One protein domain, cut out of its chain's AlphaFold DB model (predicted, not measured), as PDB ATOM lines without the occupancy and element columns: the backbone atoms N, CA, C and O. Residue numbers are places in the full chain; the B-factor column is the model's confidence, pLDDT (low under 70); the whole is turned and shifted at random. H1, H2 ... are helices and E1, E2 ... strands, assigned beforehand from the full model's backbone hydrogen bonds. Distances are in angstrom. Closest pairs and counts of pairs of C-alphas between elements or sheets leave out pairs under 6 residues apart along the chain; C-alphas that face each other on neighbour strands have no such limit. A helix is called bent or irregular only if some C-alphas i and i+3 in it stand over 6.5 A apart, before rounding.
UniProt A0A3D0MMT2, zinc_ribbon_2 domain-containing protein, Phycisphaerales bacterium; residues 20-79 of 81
ATOM      1  N   GLN A  20     -23.984 -31.252  34.366       81.50
ATOM      2  CA  GLN A  20     -22.571 -31.214  34.776       81.50
ATOM      3  C   GLN A  20     -21.636 -31.067  33.561       81.50
ATOM      4  O   GLN A  20     -20.445 -31.373  33.616       81.50
ATOM      5  N   THR A  21     -22.179 -30.688  32.404       87.81
ATOM      6  CA  THR A  21     -21.428 -30.496  31.178       87.81
ATOM      7  C   THR A  21     -21.700 -29.121  30.590       87.81
ATOM      8  O   THR A  21     -22.744 -28.499  30.771       87.81
ATOM      9  N   GLY A  22     -20.696 -28.614  29.893       91.56
ATOM     10  CA  GLY A  22     -20.763 -27.394  29.114       91.56
ATOM     11  C   GLY A  22     -19.810 -27.498  27.934       91.56
ATOM     12  O   GLY A  22     -19.380 -28.585  27.548       91.56
ATOM     13  N   TRP A  23     -19.459 -26.362  27.347       92.00
ATOM     14  CA  TRP A  23     -18.595 -26.317  26.173       92.00
ATOM     15  C   TRP A  23     -17.317 -25.524  26.438       92.00
ATOM     16  O   TRP A  23     -17.343 -24.450  27.038       92.00
ATOM     17  N   CYS A  24     -16.187 -26.035  25.956       92.94
ATOM     18  CA  CYS A  24     -14.893 -25.374  26.049       92.94
ATOM     19  C   CYS A  24     -14.938 -24.027  25.301       92.94
ATOM     20  O   CYS A  24     -15.298 -24.010  24.122       92.94
ATOM     21  N   PRO A  25     -14.539 -22.907  25.932       90.06
ATOM     22  CA  PRO A  25     -14.577 -21.588  25.302       90.06
ATOM     23  C   PRO A  25     -13.595 -21.430  24.131       90.06
ATOM     24  O   PRO A  25     -13.808 -20.564  23.286       90.06
ATOM     25  N   ASP A  26     -12.557 -22.267  24.057       90.06
ATOM     26  CA  ASP A  26     -11.494 -22.135  23.056       90.06
ATOM     27  C   ASP A  26     -11.758 -22.954  21.788       90.06
ATOM     28  O   ASP A  26     -11.614 -22.454  20.672       90.06
ATOM     29  N   CYS A  27     -12.140 -24.228  21.937       90.44
ATOM     30  CA  CYS A  27     -12.360 -25.128  20.799       90.44
ATOM     31  C   CYS A  27     -13.830 -25.488  20.563       90.44
ATOM     32  O   CYS A  27     -14.180 -25.924  19.467       90.44
ATOM     33  N   GLY A  28     -14.687 -25.304  21.569       89.94
ATOM     34  CA  GLY A  28     -16.106 -25.630  21.512       89.94
ATOM     35  C   GLY A  28     -16.479 -27.094  21.754       89.94
ATOM     36  O   GLY A  28     -17.645 -27.447  21.594       89.94
ATOM     37  N   ALA A  29     -15.526 -27.937  22.159       90.62
ATOM     38  CA  ALA A  29     -15.800 -29.310  22.578       90.62
ATOM     39  C   ALA A  29     -16.659 -29.367  23.848       90.62
ATOM     40  O   ALA A  29     -16.541 -28.493  24.707       90.62
ATOM     41  N   GLN A  30     -17.468 -30.416  23.999       91.69
ATOM     42  CA  GLN A  30     -18.173 -30.675  25.253       91.69
ATOM     43  C   GLN A  30     -17.171 -31.105  26.336       91.69
ATOM     44  O   GLN A  30     -16.284 -31.918  26.084       91.69
ATOM     45  N   VAL A  31     -17.290 -30.528  27.527       93.50
ATOM     46  CA  VAL A  31     -16.418 -30.765  28.685       93.50
ATOM     47  C   VAL A  31     -17.255 -30.766  29.963       93.50
ATOM     48  O   VAL A  31     -18.326 -30.165  29.992       93.50
ATOM     49  N   TYR A  32     -16.766 -31.415  31.021       91.12
ATOM     50  CA  TYR A  32     -17.357 -31.270  32.354       91.12
ATOM     51  C   TYR A  32     -17.220 -29.825  32.845       91.12
ATOM     52  O   TYR A  32     -16.218 -29.166  32.555       91.12
ATOM     53  N   ASP A  33     -18.218 -29.338  33.570       87.00
ATOM     54  CA  ASP A  33     -18.255 -27.985  34.133       87.00
ATOM     55  C   ASP A  33     -17.115 -27.710  35.124       87.00
ATOM     56  O   ASP A  33     -16.589 -26.599  35.177       87.00
ATOM     57  N   GLU A  34     -16.653 -28.742  35.819       88.12
ATOM     58  CA  GLU A  34     -15.546 -28.679  36.779       88.12
ATOM     59  C   GLU A  34     -14.169 -28.964  36.152       88.12
ATOM     60  O   GLU A  34     -13.153 -29.007  36.849       88.12
ATOM     61  N   ALA A  35     -14.093 -29.180  34.834       92.31
ATOM     62  CA  ALA A  35     -12.839 -29.532  34.181       92.31
ATOM     63  C   ALA A  35     -11.808 -28.391  34.275       92.31
ATOM     64  O   ALA A  35     -12.058 -27.254  33.873       92.31
ATOM     65  N   GLU A  36     -10.594 -28.704  34.737       94.69
ATOM     66  CA  GLU A  36      -9.482 -27.744  34.718       94.69
ATOM     67  C   GLU A  36      -8.854 -27.606  33.327       94.69
ATOM     68  O   GLU A  36      -8.434 -26.511  32.949       94.69
ATOM     69  N   PHE A  37      -8.820 -28.695  32.552       95.50
ATOM     70  CA  PHE A  37      -8.219 -28.762  31.219       95.50
ATOM     71  C   PHE A  37      -9.175 -29.404  30.210       95.50
ATOM     72  O   PHE A  37      -9.802 -30.430  30.488       95.50
ATOM     73  N   CYS A  38      -9.238 -28.839  29.005       94.62
ATOM     74  CA  CYS A  38      -9.999 -29.413  27.901       94.62
ATOM     75  C   CYS A  38      -9.277 -30.640  27.320       94.62
ATOM     76  O   CYS A  38      -8.152 -30.523  26.839       94.62
ATOM     77  N   GLN A  39      -9.946 -31.795  27.295       92.38
ATOM     78  CA  GLN A  39      -9.377 -33.054  26.783       92.38
ATOM     79  C   GLN A  39      -9.211 -33.080  25.251       92.38
ATOM     80  O   GLN A  39      -8.445 -33.884  24.734       92.38
ATOM     81  N   GLU A  40      -9.889 -32.183  24.526       92.44
ATOM     82  CA  GLU A  40      -9.837 -32.118  23.057       92.44
ATOM     83  C   GLU A  40      -8.758 -31.164  22.529       92.44
ATOM     84  O   GLU A  40      -8.121 -31.436  21.511       92.44
ATOM     85  N   CYS A  41      -8.545 -30.019  23.190       92.75
ATOM     86  CA  CYS A  41      -7.568 -29.019  22.733       92.75
ATOM     87  C   CYS A  41      -6.368 -28.816  23.667       92.75
ATOM     88  O   CYS A  41      -5.379 -28.229  23.238       92.75
ATOM     89  N   GLY A  42      -6.431 -29.297  24.911       92.94
ATOM     90  CA  GLY A  42      -5.351 -29.190  25.896       92.94
ATOM     91  C   GLY A  42      -5.276 -27.856  26.646       92.94
ATOM     92  O   GLY A  42      -4.454 -27.729  27.552       92.94
ATOM     93  N   ASN A  43      -6.122 -26.872  26.321       94.81
ATOM     94  CA  ASN A  43      -6.126 -25.593  27.030       94.81
ATOM     95  C   ASN A  43      -6.634 -25.734  28.469       94.81
ATOM     96  O   ASN A  43      -7.578 -26.480  28.749       94.81
ATOM     97  N   GLN A  44      -6.027 -24.963  29.371       95.44
ATOM     98  CA  GLN A  44      -6.500 -24.806  30.739       95.44
ATOM     99  C   GLN A  44      -7.702 -23.855  30.755       95.44
ATOM    100  O   GLN A  44      -7.594 -22.701  30.348       95.44
ATOM    101  N   ILE A  45      -8.841 -24.349  31.231       93.62
ATOM    102  CA  ILE A  45     -10.124 -23.634  31.258       93.62
ATOM    103  C   ILE A  45     -10.583 -23.314  32.687       93.62
ATOM    104  O   ILE A  45     -11.389 -22.407  32.869       93.62
ATOM    105  N   GLY A  46     -10.042 -23.989  33.712       91.19
ATOM    106  CA  GLY A  46     -10.259 -23.652  35.128       91.19
ATOM    107  C   GLY A  46     -11.732 -23.610  35.545       91.19
ATOM    108  O   GLY A  46     -12.149 -22.647  36.188       91.19
ATOM    109  N   GLY A  47     -12.531 -24.586  35.100       85.12
ATOM    110  CA  GLY A  47     -13.973 -24.650  35.362       85.12
ATOM    111  C   GLY A  47     -14.812 -23.616  34.599       85.12
ATOM    112  O   GLY A  47     -16.001 -23.445  34.856       85.12
ATOM    113  N   ARG A  48     -14.217 -22.872  33.656       85.56
ATOM    114  CA  ARG A  48     -14.951 -21.934  32.799       85.56
ATOM    115  C   ARG A  48     -15.492 -22.677  31.591       85.56
ATOM    116  O   ARG A  48     -14.797 -22.831  30.586       85.56
ATOM    117  N   VAL A  49     -16.746 -23.092  31.680       89.94
ATOM    118  CA  VAL A  49     -17.478 -23.681  30.558       89.94
ATOM    119  C   VAL A  49     -18.543 -22.722  30.043       89.94
ATOM    120  O   VAL A  49     -19.170 -21.975  30.794       89.94
ATOM    121  N   LEU A  50     -18.750 -22.716  28.731       88.62
ATOM    122  CA  LEU A  50     -19.916 -22.089  28.128       88.62
ATOM    123  C   LEU A  50     -21.134 -22.971  28.427       88.62
ATOM    124  O   LEU A  50     -21.044 -24.185  28.310       88.62
ATOM    125  N   ARG A  51     -22.273 -22.362  28.774       86.62
ATOM    126  CA  ARG A  51     -23.579 -23.036  28.959       86.62
ATOM    127  C   ARG A  51     -24.400 -23.134  27.667       86.62
ATOM    128  O   ARG A  51     -25.504 -23.660  27.665       86.62
ATOM    129  N   ARG A  52     -23.896 -22.590  26.556       79.62
ATOM    130  CA  ARG A  52     -24.552 -22.647  25.244       79.62
ATOM    131  C   ARG A  52     -23.614 -23.312  24.245       79.62
ATOM    132  O   ARG A  52     -22.445 -22.921  24.233       79.62
ATOM    133  N   PRO A  53     -24.099 -24.232  23.388       74.31
ATOM    134  CA  PRO A  53     -23.259 -24.863  22.385       74.31
ATOM    135  C   PRO A  53     -22.659 -23.788  21.476       74.31
ATOM    136  O   PRO A  53     -23.408 -23.075  20.797       74.31
ATOM    137  N   PRO A  54     -21.324 -23.635  21.448       73.88
ATOM    138  CA  PRO A  54     -20.683 -22.909  20.378       73.88
ATOM    139  C   PRO A  54     -20.966 -23.696  19.100       73.88
ATOM    140  O   PRO A  54     -20.903 -24.925  19.085       73.88
ATOM    141  N   ALA A  55     -21.310 -22.997  18.022       69.25
ATOM    142  CA  ALA A  55     -21.388 -23.588  16.691       69.25
ATOM    143  C   ALA A  55     -19.960 -23.980  16.250       69.25
ATOM    144  O   ALA A  55     -19.319 -23.274  15.481       69.25
ATOM    145  N   ALA A  56     -19.414 -25.042  16.844       60.84
ATOM    146  CA  ALA A  56     -17.989 -25.327  16.868       60.84
ATOM    147  C   ALA A  56     -17.513 -25.993  15.567       60.84
ATOM    148  O   ALA A  56     -17.746 -27.170  15.313       60.84
ATOM    149  N   ASN A  57     -16.866 -25.196  14.720       62.34
ATOM    150  CA  ASN A  57     -15.445 -25.240  14.326       62.34
ATOM    151  C   ASN A  57     -14.782 -26.556  13.848       62.34
ATOM    152  O   ASN A  57     -13.720 -26.473  13.229       62.34
ATOM    153  N   GLU A  58     -15.364 -27.745  14.009       59.84
ATOM    154  CA  GLU A  58     -14.800 -28.997  13.456       59.84
ATOM    155  C   GLU A  58     -14.759 -28.987  11.918       59.84
ATOM    156  O   GLU A  58     -13.878 -29.568  11.274       59.84
ATOM    157  N   PHE A  59     -15.661 -28.217  11.307       63.47
ATOM    158  CA  PHE A  59     -15.656 -27.975   9.870       63.47
ATOM    159  C   PHE A  59     -14.380 -27.256   9.407       63.47
ATOM    160  O   PHE A  59     -13.906 -27.512   8.306       63.47
ATOM    161  N   HIS A  60     -13.781 -26.404  10.246       70.69
ATOM    162  CA  HIS A  60     -12.637 -25.574   9.861       70.69
ATOM    163  C   HIS A  60     -11.362 -26.403   9.647       70.69
ATOM    164  O   HIS A  60     -10.650 -26.182   8.670       70.69
ATOM    165  N   LYS A  61     -11.096 -27.409  10.496       72.25
ATOM    166  CA  LYS A  61      -9.932 -28.305  10.340       72.25
ATOM    167  C   LYS A  61     -10.081 -29.235   9.136       72.25
ATOM    168  O   LYS A  61      -9.147 -29.372   8.349       72.25
ATOM    169  N   ARG A  62     -11.267 -29.832   8.952       82.06
ATOM    170  CA  ARG A  62     -11.553 -30.690   7.786       82.06
ATOM    171  C   ARG A  62     -11.508 -29.895   6.479       82.06
ATOM    172  O   ARG A  62     -10.932 -30.362   5.502       82.06
ATOM    173  N   MET A  63     -12.044 -28.675   6.479       81.25
ATOM    174  CA  MET A  63     -12.001 -27.775   5.327       81.25
ATOM    175  C   MET A  63     -10.568 -27.333   4.997       81.25
ATOM    176  O   MET A  63     -10.178 -27.393   3.834       81.25
ATOM    177  N   LEU A  64      -9.752 -26.963   5.992       86.00
ATOM    178  CA  LEU A  64      -8.344 -26.596   5.781       86.00
ATOM    179  C   LEU A  64      -7.504 -27.757   5.227       86.00
ATOM    180  O   LEU A  64      -6.661 -27.534   4.357       86.00
ATOM    181  N   LEU A  65      -7.755 -28.994   5.667       91.38
ATOM    182  CA  LEU A  65      -7.088 -30.181   5.123       91.38
ATOM    183  C   LEU A  65      -7.460 -30.399   3.649       91.38
ATOM    184  O   LEU A  65      -6.584 -30.591   2.813       91.38
ATOM    185  N   LEU A  66      -8.746 -30.310   3.301       94.44
ATOM    186  CA  LEU A  66      -9.182 -30.460   1.909       94.44
ATOM    187  C   LEU A  66      -8.607 -29.367   0.998       94.44
ATOM    188  O   LEU A  66      -8.150 -29.673  -0.101       94.44
ATOM    189  N   ILE A  67      -8.579 -28.112   1.461       94.94
ATOM    190  CA  ILE A  67      -7.999 -26.992   0.706       94.94
ATOM    191  C   ILE A  67      -6.500 -27.206   0.482       94.94
ATOM    192  O   ILE A  67      -6.025 -27.063  -0.642       94.94
ATOM    193  N   THR A  68      -5.749 -27.578   1.522       95.44
ATOM    194  CA  THR A  68      -4.304 -27.825   1.392       95.44
ATOM    195  C   THR A  68      -4.004 -28.990   0.447       95.44
ATOM    196  O   THR A  68      -3.152 -28.846  -0.428       95.44
ATOM    197  N   VAL A  69      -4.744 -30.101   0.537       96.88
ATOM    198  CA  VAL A  69      -4.615 -31.231  -0.402       96.88
ATOM    199  C   VAL A  69      -4.920 -30.798  -1.838       96.88
ATOM    200  O   VAL A  69      -4.141 -31.103  -2.741       96.88
ATOM    201  N   ALA A  70      -6.004 -30.052  -2.064       97.31
ATOM    202  CA  ALA A  70      -6.364 -29.573  -3.397       97.31
ATOM    203  C   ALA A  70      -5.276 -28.671  -4.004       97.31
ATOM    204  O   ALA A  70      -4.910 -28.848  -5.165       97.31
ATOM    205  N   VAL A  71      -4.711 -27.749  -3.218       97.19
ATOM    206  CA  VAL A  71      -3.623 -26.864  -3.666       97.19
ATOM    207  C   VAL A  71      -2.373 -27.661  -4.047       97.19
ATOM    208  O   VAL A  71      -1.781 -27.387  -5.090       97.19
ATOM    209  N   LEU A  72      -1.990 -28.673  -3.259       96.94
ATOM    210  CA  LEU A  72      -0.842 -29.536  -3.570       96.94
ATOM    211  C   LEU A  72      -1.053 -30.344  -4.856       96.94
ATOM    212  O   LEU A  72      -0.134 -30.451  -5.665       96.94
ATOM    213  N   VAL A  73      -2.261 -30.875  -5.068       97.69
ATOM    214  CA  VAL A  73      -2.616 -31.604  -6.294       97.69
ATOM    215  C   VAL A  73      -2.540 -30.684  -7.509       97.69
ATOM    216  O   VAL A  73      -1.914 -31.041  -8.503       97.69
ATOM    217  N   VAL A  74      -3.122 -29.484  -7.431       97.62
ATOM    218  CA  VAL A  74      -3.073 -28.504  -8.527       97.62
ATOM    219  C   VAL A  74      -1.635 -28.096  -8.830       97.62
ATOM    220  O   VAL A  74      -1.242 -28.080  -9.991       97.62
ATOM    221  N   PHE A  75      -0.831 -27.816  -7.804       97.50
ATOM    222  CA  PHE A  75       0.581 -27.488  -7.979       97.50
ATOM    223  C   PHE A  75       1.333 -28.619  -8.688       97.50
ATOM    224  O   PHE A  75       2.029 -28.375  -9.667       97.50
ATOM    225  N   PHE A  76       1.148 -29.864  -8.250       97.75
ATOM    226  CA  PHE A  76       1.778 -31.014  -8.890       97.75
ATOM    227  C   PHE A  76       1.368 -31.146 -10.363       97.75
ATOM    228  O   PHE A  76       2.224 -31.311 -11.226       97.75
ATOM    229  N   VAL A  77       0.077 -31.003 -10.667       97.62
ATOM    230  CA  VAL A  77      -0.434 -31.078 -12.043       97.62
ATOM    231  C   VAL A  77       0.101 -29.945 -12.923       97.62
ATOM    232  O   VAL A  77       0.359 -30.173 -14.092       97.62
ATOM    233  N   VAL A  78       0.275 -28.737 -12.392       97.69
ATOM    234  CA  VAL A  78       0.748 -27.586 -13.184       97.69
ATOM    235  C   VAL A  78       2.264 -27.600 -13.396       97.69
ATOM    236  O   VAL A  78       2.738 -27.101 -14.412       97.69
ATOM    237  N   PHE A  79       3.030 -28.108 -12.429       95.88
ATOM    238  CA  PHE A  79       4.492 -28.011 -12.443       95.88
ATOM    239  C   PHE A  79       5.214 -29.304 -12.848       95.88
ATOM    240  O   PHE A  79       6.393 -29.233 -13.191       95.88
TER     241      PHE A  79
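What this domain is: This is residues 20 to 79 of the 81 residues of the protein "zinc_ribbon_2 domain-containing protein" of Phycisphaerales bacterium (UniProt A0A3D0MMT2). A small head, made of a short two-strand hairpin and a long looping stretch with no named element, sits at one end of a single long helix that sticks out from it like a handle. The hairpin is E1 and E2, the loops are residues 33 to 57, and residues 59 to 79 of H1 stand free of the head. The printed part has 60 residues, with two named strands and one named helix in the order E1, E2, H1; the sheet is E1 - E2, antiparallel, and the class is mixed, helices and strands, with under half of the residues in named elements. The whole is extended, with a radius of gyration of the C-alphas of 16.7 A, and spans 53 by 19 by 11 A.

How they stand to each other: E1, residues 21 to 23, and E2, residues 30 to 32, form a hairpin of antiparallel neighbour strands, with 134 degrees between their directions. The C-alphas of Thr 21 and Tyr 32 face each other at 4.3 A. N 22 and O 31 are within hydrogen-bond range at 2.8 A, and N 31 and O 22 at 2.9 A. H1, residues 58 to 79, is apart from E1, with no C-alpha of the one within 8 A of the other. In H1, 17 of 18 O i to N i+4 pairs are within hydrogen-bond range.

Where its parts are: E1 begins at C-alpha 21, (-21.428, -30.496, 31.178), and has three residues, 7.1 A from first to last C-alpha. E2 also has three residues and measures 7.2 A. H1 has 22 residues and measures 32.3 A, from C-alpha 58 at (-14.800, -28.997, 13.456) to C-alpha 79 at (4.492, -28.011, -12.443). It is not bent.

The domain as a whole: The two C-alphas farthest apart are those of Gln 20 and Phe 79, at 54.5 A. Without residues 59 to 79, the body of 39 residues spans 21 by 19 by 10 A. The link from E1 to E2 is short, and that from E2 to H1 is long, with 25 residues. The printed part has no cut. Its mean pLDDT is 88.1, and residues 55 to 59 are under 70.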